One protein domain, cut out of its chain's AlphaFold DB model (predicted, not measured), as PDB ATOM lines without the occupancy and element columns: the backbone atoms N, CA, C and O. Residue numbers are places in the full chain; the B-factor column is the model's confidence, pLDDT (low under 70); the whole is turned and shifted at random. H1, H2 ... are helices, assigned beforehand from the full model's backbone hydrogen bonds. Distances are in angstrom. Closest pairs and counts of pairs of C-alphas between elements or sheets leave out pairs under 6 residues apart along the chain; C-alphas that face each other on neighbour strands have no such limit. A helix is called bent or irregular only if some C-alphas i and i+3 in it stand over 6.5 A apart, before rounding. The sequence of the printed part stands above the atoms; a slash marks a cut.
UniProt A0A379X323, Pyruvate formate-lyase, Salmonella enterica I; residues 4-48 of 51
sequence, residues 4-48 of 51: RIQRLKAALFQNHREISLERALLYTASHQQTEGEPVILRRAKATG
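AT A GLANCE: This is residues 4 to 48 of the 51 residues of the protein "Pyruvate formate-lyase" of Salmonella enterica I (UniProt A0A379X323). The longest helix, H2, packs with H3 at one end of an extended rod, making a small two-helix head in which the chain folds back over a tight turn. The helix H1 sits alone at the far end of the rod, and residues 4 to 22, of which 4 to 12 belong to H1, stand free as an arm that makes much of the length. The printed part has 45 residues with three named helices, H1, H2 and H3 in that order along the chain, and no named strand; the class is all helix. The whole is extended, with a radius of gyration of the C-alphas of 16.8 A and spans of 49 by 19 by 12 A.

HOW THE PARTS SIT: H2, residues 22 to 33, touches H3, residues 39 to 46, with its residues 26 to 31 alone. The closest C-alphas of the two are those of Ser 30 and Ala 46, 5.1 A apart, and 9 pairs of their C-alphas lie within 8 A. Their lines stand at a steep tilt of 59 degrees, and they run opposite ways. Their centres are 10.6 A apart. H1, residues 4 to 12, touches no helix: it is apart from H2 and apart from H3. In H1, H2 and H3 every pair of backbone O of residue i and N of residue i+4 is within hydrogen-bond range.

IN THESE COORDINATES: H2 has 12 residues, from Glu 22 with its C-alpha at (164.602, 115.071, 146.261) to Gln 33, and measures 17.1 A from first to last C-alpha. H3 has 8 residues, Val 39 to Ala 46, and measures 10.5 A; C-alpha 46 is at (153.120, 116.762, 148.912). H1 has 9 residues, Arg 4 to Leu 12, and measures 12.6 A; it begins with C-alpha 4 at (168.514, 106.964, 119.714). None of the three helices is bent or irregular.

THE WHOLE: The two C-alphas farthest apart are those of Gln 6 and Gly 36, at 49.1 A. The first and last printed C-alphas, those of Arg 4 and Gly 48, are 32.2 A apart. The printed part runs from residue 4 to residue 48 of a full chain of 51 residues and has no cut. The link from H1 to H2 has 9 residues and is short; the link from H2 to H3 has 5 residues and is tight. No link is long. The mean pLDDT of the printed part is 94.5, and no printed residue is under 70.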
ATOM      1  N   ARG A   4     168.951 106.234 118.512       97.19
ATOM      2  CA  ARG A   4     168.514 106.964 119.714       97.19
ATOM      3  C   ARG A   4     168.373 106.047 120.931       97.19
ATOM      4  O   ARG A   4     168.859 106.392 122.003       97.19
ATOM      5  N   ILE A   5     167.725 104.891 120.766       97.38
ATOM      6  CA  ILE A   5     167.473 103.961 121.874       97.38
ATOM      7  C   ILE A   5     168.783 103.332 122.363       97.38
ATOM      8  O   ILE A   5     168.972 103.184 123.567       97.38
ATOM      9  N   GLN A   6     169.714 103.022 121.455       97.25
ATOM     10  CA  GLN A   6     171.033 102.495 121.828       97.25
ATOM     11  C   GLN A   6     171.823 103.481 122.698       97.25
ATOM     12  O   GLN A   6     172.352 103.077 123.732       97.25
ATOM     13  N   ARG A   7     171.833 104.774 122.342       96.62
ATOM     14  CA  ARG A   7     172.501 105.812 123.148       96.62
ATOM     15  C   ARG A   7     171.884 105.967 124.538       96.62
ATOM     16  O   ARG A   7     172.618 106.023 125.517       96.62
ATOM     17  N   LEU A   8     170.551 105.987 124.633       96.25
ATOM     18  CA  LEU A   8     169.854 106.082 125.922       96.25
ATOM     19  C   LEU A   8     170.136 104.868 126.812       96.25
ATOM     20  O   LEU A   8     170.368 105.019 128.007       96.25
ATOM     21  N   LYS A   9     170.162 103.667 126.225       94.81
ATOM     22  CA  LYS A   9     170.482 102.440 126.957       94.81
ATOM     23  C   LYS A   9     171.918 102.458 127.475       94.81
ATOM     24  O   LYS A   9     172.131 102.098 128.624       94.81
ATOM     25  N   ALA A  10     172.880 102.868 126.649       95.69
ATOM     26  CA  ALA A  10     174.267 102.989 127.083       95.69
ATOM     27  C   ALA A  10     174.386 103.974 128.256       95.69
ATOM     28  O   ALA A  10     174.938 103.610 129.287       95.69
ATOM     29  N   ALA A  11     173.779 105.161 128.141       94.31
ATOM     30  CA  ALA A  11     173.792 106.178 129.193       94.31
ATOM     31  C   ALA A  11     173.175 105.697 130.520       94.31
ATOM     32  O   ALA A  11     173.712 105.986 131.584       94.31
ATOM     33  N   LEU A  12     172.092 104.914 130.469       93.25
ATOM     34  CA  LEU A  12     171.414 104.401 131.666       93.25
ATOM     35  C   LEU A  12     172.314 103.517 132.549       93.25
ATOM     36  O   LEU A  12     172.120 103.475 133.760       93.25
ATOM     37  N   PHE A  13     173.275 102.806 131.953       93.75
ATOM     38  CA  PHE A  13     174.168 101.878 132.661       93.75
ATOM     39  C   PHE A  13     175.611 102.395 132.788       93.75
ATOM     40  O   PHE A  13     176.478 101.638 133.214       93.75
ATOM     41  N   GLN A  14     175.884 103.651 132.407       95.25
ATOM     42  CA  GLN A  14     177.226 104.250 132.499       95.25
ATOM     43  C   GLN A  14     177.668 104.499 133.943       95.25
ATOM     44  O   GLN A  14     178.844 104.336 134.253       95.25
ATOM     45  N   ASN A  15     176.733 104.886 134.811       90.00
ATOM     46  CA  ASN A  15     177.016 105.255 136.193       90.00
ATOM     47  C   ASN A  15     176.542 104.170 137.166       90.00
ATOM     48  O   ASN A  15     175.674 103.348 136.853       90.00
ATOM     49  N   HIS A  16     177.098 104.190 138.378       93.00
ATOM     50  CA  HIS A  16     176.565 103.397 139.480       93.00
ATOM     51  C   HIS A  16     175.137 103.833 139.825       93.00
ATOM     52  O   HIS A  16     174.709 104.946 139.532       93.00
ATOM     53  N   ARG A  17     174.378 102.931 140.452       91.12
ATOM     54  CA  ARG A  17     173.022 103.249 140.910       91.12
ATOM     55  C   ARG A  17     173.096 104.296 142.016       91.12
ATOM     56  O   ARG A  17     173.753 104.067 143.028       91.12
ATOM     57  N   GLU A  18     172.376 105.391 141.831       92.56
ATOM     58  CA  GLU A  18     172.286 106.491 142.789       92.56
ATOM     59  C   GLU A  18     170.933 106.476 143.508       92.56
ATOM     60  O   GLU A  18     169.917 106.043 142.954       92.56
ATOM     61  N   ILE A  19     170.920 106.948 144.756       94.38
ATOM     62  CA  ILE A  19     169.690 107.167 145.521       94.38
ATOM     63  C   ILE A  19     169.311 108.640 145.379       94.38
ATOM     64  O   ILE A  19     170.029 109.516 145.850       94.38
ATOM     65  N   SER A  20     168.160 108.898 144.762       93.00
ATOM     66  CA  SER A  20     167.547 110.230 144.689       93.00
ATOM     67  C   SER A  20     166.841 110.556 146.012       93.00
ATOM     68  O   SER A  20     166.048 109.756 146.518       93.00
ATOM     69  N   LEU A  21     167.139 111.725 146.588       96.06
ATOM     70  CA  LEU A  21     166.591 112.187 147.874       96.06
ATOM     71  C   LEU A  21     165.521 113.273 147.717       96.06
ATOM     72  O   LEU A  21     164.767 113.535 148.652       96.06
ATOM     73  N   GLU A  22     165.415 113.886 146.542       94.69
ATOM     74  CA  GLU A  22     164.602 115.071 146.261       94.69
ATOM     75  C   GLU A  22     163.142 114.852 146.663       94.69
ATOM     76  O   GLU A  22     162.553 115.650 147.396       94.69
ATOM     77  N   ARG A  23     162.567 113.713 146.257       93.25
ATOM     78  CA  ARG A  23     161.189 113.363 146.613       93.25
ATOM     79  C   ARG A  23     161.015 113.179 148.119       93.25
ATOM     80  O   ARG A  23     160.000 113.608 148.656       93.25
ATOM     81  N   ALA A  24     161.964 112.539 148.798       95.25
ATOM     82  CA  ALA A  24     161.870 112.313 150.237       95.25
ATOM     83  C   ALA A  24     161.900 113.640 151.007       95.25
ATOM     84  O   ALA A  24     161.080 113.842 151.899       95.25
ATOM     85  N   LEU A  25     162.780 114.565 150.613       96.00
ATOM     86  CA  LEU A  25     162.870 115.899 151.208       96.00
ATOM     87  C   LEU A  25     161.556 116.678 151.052       96.00
ATOM     88  O   LEU A  25     161.017 117.174 152.041       96.00
ATOM     89  N   LEU A  26     161.002 116.720 149.835       93.50
ATOM     90  CA  LEU A  26     159.734 117.403 149.552       93.50
ATOM     91  C   LEU A  26     158.559 116.802 150.333       93.50
ATOM     92  O   LEU A  26     157.755 117.529 150.918       93.50
ATOM     93  N   TYR A  27     158.476 115.472 150.384       94.62
ATOM     94  CA  TYR A  27     157.421 114.783 151.124       94.62
ATOM     95  C   TYR A  27     157.508 115.047 152.623       94.62
ATOM     96  O   TYR A  27     156.478 115.288 153.246       94.62
ATOM     97  N   THR A  28     158.710 115.031 153.199       95.88
ATOM     98  CA  THR A  28     158.911 115.309 154.625       95.88
ATOM     99  C   THR A  28     158.523 116.744 154.971       95.88
ATOM    100  O   THR A  28     157.784 116.952 155.931       95.88
ATOM    101  N   ALA A  29     158.943 117.723 154.166       96.00
ATOM    102  CA  ALA A  29     158.593 119.126 154.383       96.00
ATOM    103  C   ALA A  29     157.070 119.349 154.335       96.00
ATOM    104  O   ALA A  29     156.495 119.945 155.245       96.00
ATOM    105  N   SER A  30     156.390 118.804 153.320       95.69
ATOM    106  CA  SER A  30     154.927 118.888 153.218       95.69
ATOM    107  C   SER A  30     154.217 118.131 154.348       95.69
ATOM    108  O   SER A  30     153.215 118.605 154.884       95.69
ATOM    109  N   HIS A  31     154.750 116.981 154.770       95.12
ATOM    110  CA  HIS A  31     154.214 116.214 155.892       95.12
ATOM    111  C   HIS A  31     154.237 117.044 157.183       95.12
ATOM    112  O   HIS A  31     153.225 117.080 157.880       95.12
ATOM    113  N   GLN A  32     155.339 117.729 157.492       96.38
ATOM    114  CA  GLN A  32     155.452 118.586 158.683       96.38
ATOM    115  C   GLN A  32     154.445 119.748 158.661       96.38
ATOM    116  O   GLN A  32     153.874 120.094 159.687       96.38
ATOM    117  N   GLN A  33     154.171 120.316 157.485       95.94
ATOM    118  CA  GLN A  33     153.259 121.459 157.332       95.94
ATOM    119  C   GLN A  33     151.768 121.086 157.381       95.94
ATOM    120  O   GLN A  33     150.925 121.958 157.555       95.94
ATOM    121  N   THR A  34     151.430 119.809 157.203       95.81
ATOM    122  CA  THR A  34     150.041 119.329 157.045       95.81
ATOM    123  C   THR A  34     149.607 118.413 158.192       95.81
ATOM    124  O   THR A  34     148.786 117.508 158.023       95.81
ATOM    125  N   GLU A  35     150.211 118.575 159.370       96.44
ATOM    126  CA  GLU A  35     149.828 117.825 160.567       96.44
ATOM    127  C   GLU A  35     148.360 118.051 160.951       96.44
ATOM    128  O   GLU A  35     147.821 119.144 160.823       96.44
ATOM    129  N   GLY A  36     147.694 116.974 161.382       96.19
ATOM    130  CA  GLY A  36     146.260 116.970 161.697       96.19
ATOM    131  C   GLY A  36     145.337 116.658 160.514       96.19
ATOM    132  O   GLY A  36     144.190 116.272 160.728       96.19
ATOM    133  N   GLU A  37     145.819 116.739 159.273       96.62
ATOM    134  CA  GLU A  37     145.004 116.401 158.104       96.62
ATOM    135  C   GLU A  37     144.919 114.883 157.847       96.62
ATOM    136  O   GLU A  37     145.843 114.124 158.171       96.62
ATOM    137  N   PRO A  38     143.854 114.412 157.174       97.06
ATOM    138  CA  PRO A  38     143.805 113.062 156.629       97.06
ATOM    139  C   PRO A  38     145.007 112.765 155.725       97.06
ATOM    140  O   PRO A  38     145.345 113.540 154.832       97.06
ATOM    141  N   VAL A  39     145.611 111.584 155.889       94.62
ATOM    142  CA  VAL A  39     146.827 111.163 155.163       94.62
ATOM    143  C   VAL A  39     146.700 111.297 153.639       94.62
ATOM    144  O   VAL A  39     147.683 111.610 152.966       94.62
ATOM    145  N   ILE A  40     145.502 111.090 153.081       94.50
ATOM    146  CA  ILE A  40     145.256 111.243 151.642       94.50
ATOM    147  C   ILE A  40     145.449 112.691 151.165       94.50
ATOM    148  O   ILE A  40     146.078 112.906 150.131       94.50
ATOM    149  N   LEU A  41     144.998 113.676 151.949       94.38
ATOM    150  CA  LEU A  41     145.154 115.099 151.637       94.38
ATOM    151  C   LEU A  41     146.609 115.536 151.796       94.38
ATOM    152  O   LEU A  41     147.152 116.194 150.910       94.38
ATOM    153  N   ARG A  42     147.284 115.064 152.849       95.31
ATOM    154  CA  ARG A  42     148.719 115.316 153.073       95.31
ATOM    155  C   ARG A  42     149.568 114.853 151.890       95.31
ATOM    156  O   ARG A  42     150.434 115.578 151.412       95.31
ATOM    157  N   ARG A  43     149.291 113.650 151.371       93.62
ATOM    158  CA  ARG A  43     149.987 113.106 150.192       93.62
ATOM    159  C   ARG A  43     149.675 113.883 148.919       93.62
ATOM    160  O   ARG A  43     150.598 114.127 148.150       93.62
ATOM    161  N   ALA A  44     148.417 114.274 148.709       94.19
ATOM    162  CA  ALA A  44     148.020 115.072 147.549       94.19
ATOM    163  C   ALA A  44     148.756 116.424 147.517       94.19
ATOM    164  O   ALA A  44     149.309 116.802 146.478       94.19
ATOM    165  N   LYS A  45     148.848 117.095 148.672       93.06
ATOM    166  CA  LYS A  45     149.606 118.342 148.850       93.06
ATOM    167  C   LYS A  45     151.106 118.147 148.613       93.06
ATOM    168  O   LYS A  45     151.699 118.909 147.860       93.06
ATOM    169  N   ALA A  46     151.704 117.075 149.141       93.62
ATOM    170  CA  ALA A  46     153.120 116.762 148.912       93.62
ATOM    171  C   ALA A  46     153.471 116.515 147.432       93.62
ATOM    172  O   ALA A  46     154.603 116.750 147.016       93.62
ATOM    173  N   THR A  47     152.514 116.044 146.628       92.50
ATOM    174  CA  THR A  47     152.688 115.845 145.178       92.50
ATOM    175  C   THR A  47     152.413 117.086 144.325       92.50
ATOM    176  O   THR A  47     152.559 117.002 143.109       92.50
ATOM    177  N   GLY A  48     151.997 118.212 144.917       81.62
ATOM    178  CA  GLY A  48     151.602 119.415 144.168       81.62
ATOM    179  C   GLY A  48     150.284 119.269 143.396       81.62
ATOM    180  O   GLY A  48     150.002 120.061 142.505       81.62
TER     181      GLY A  48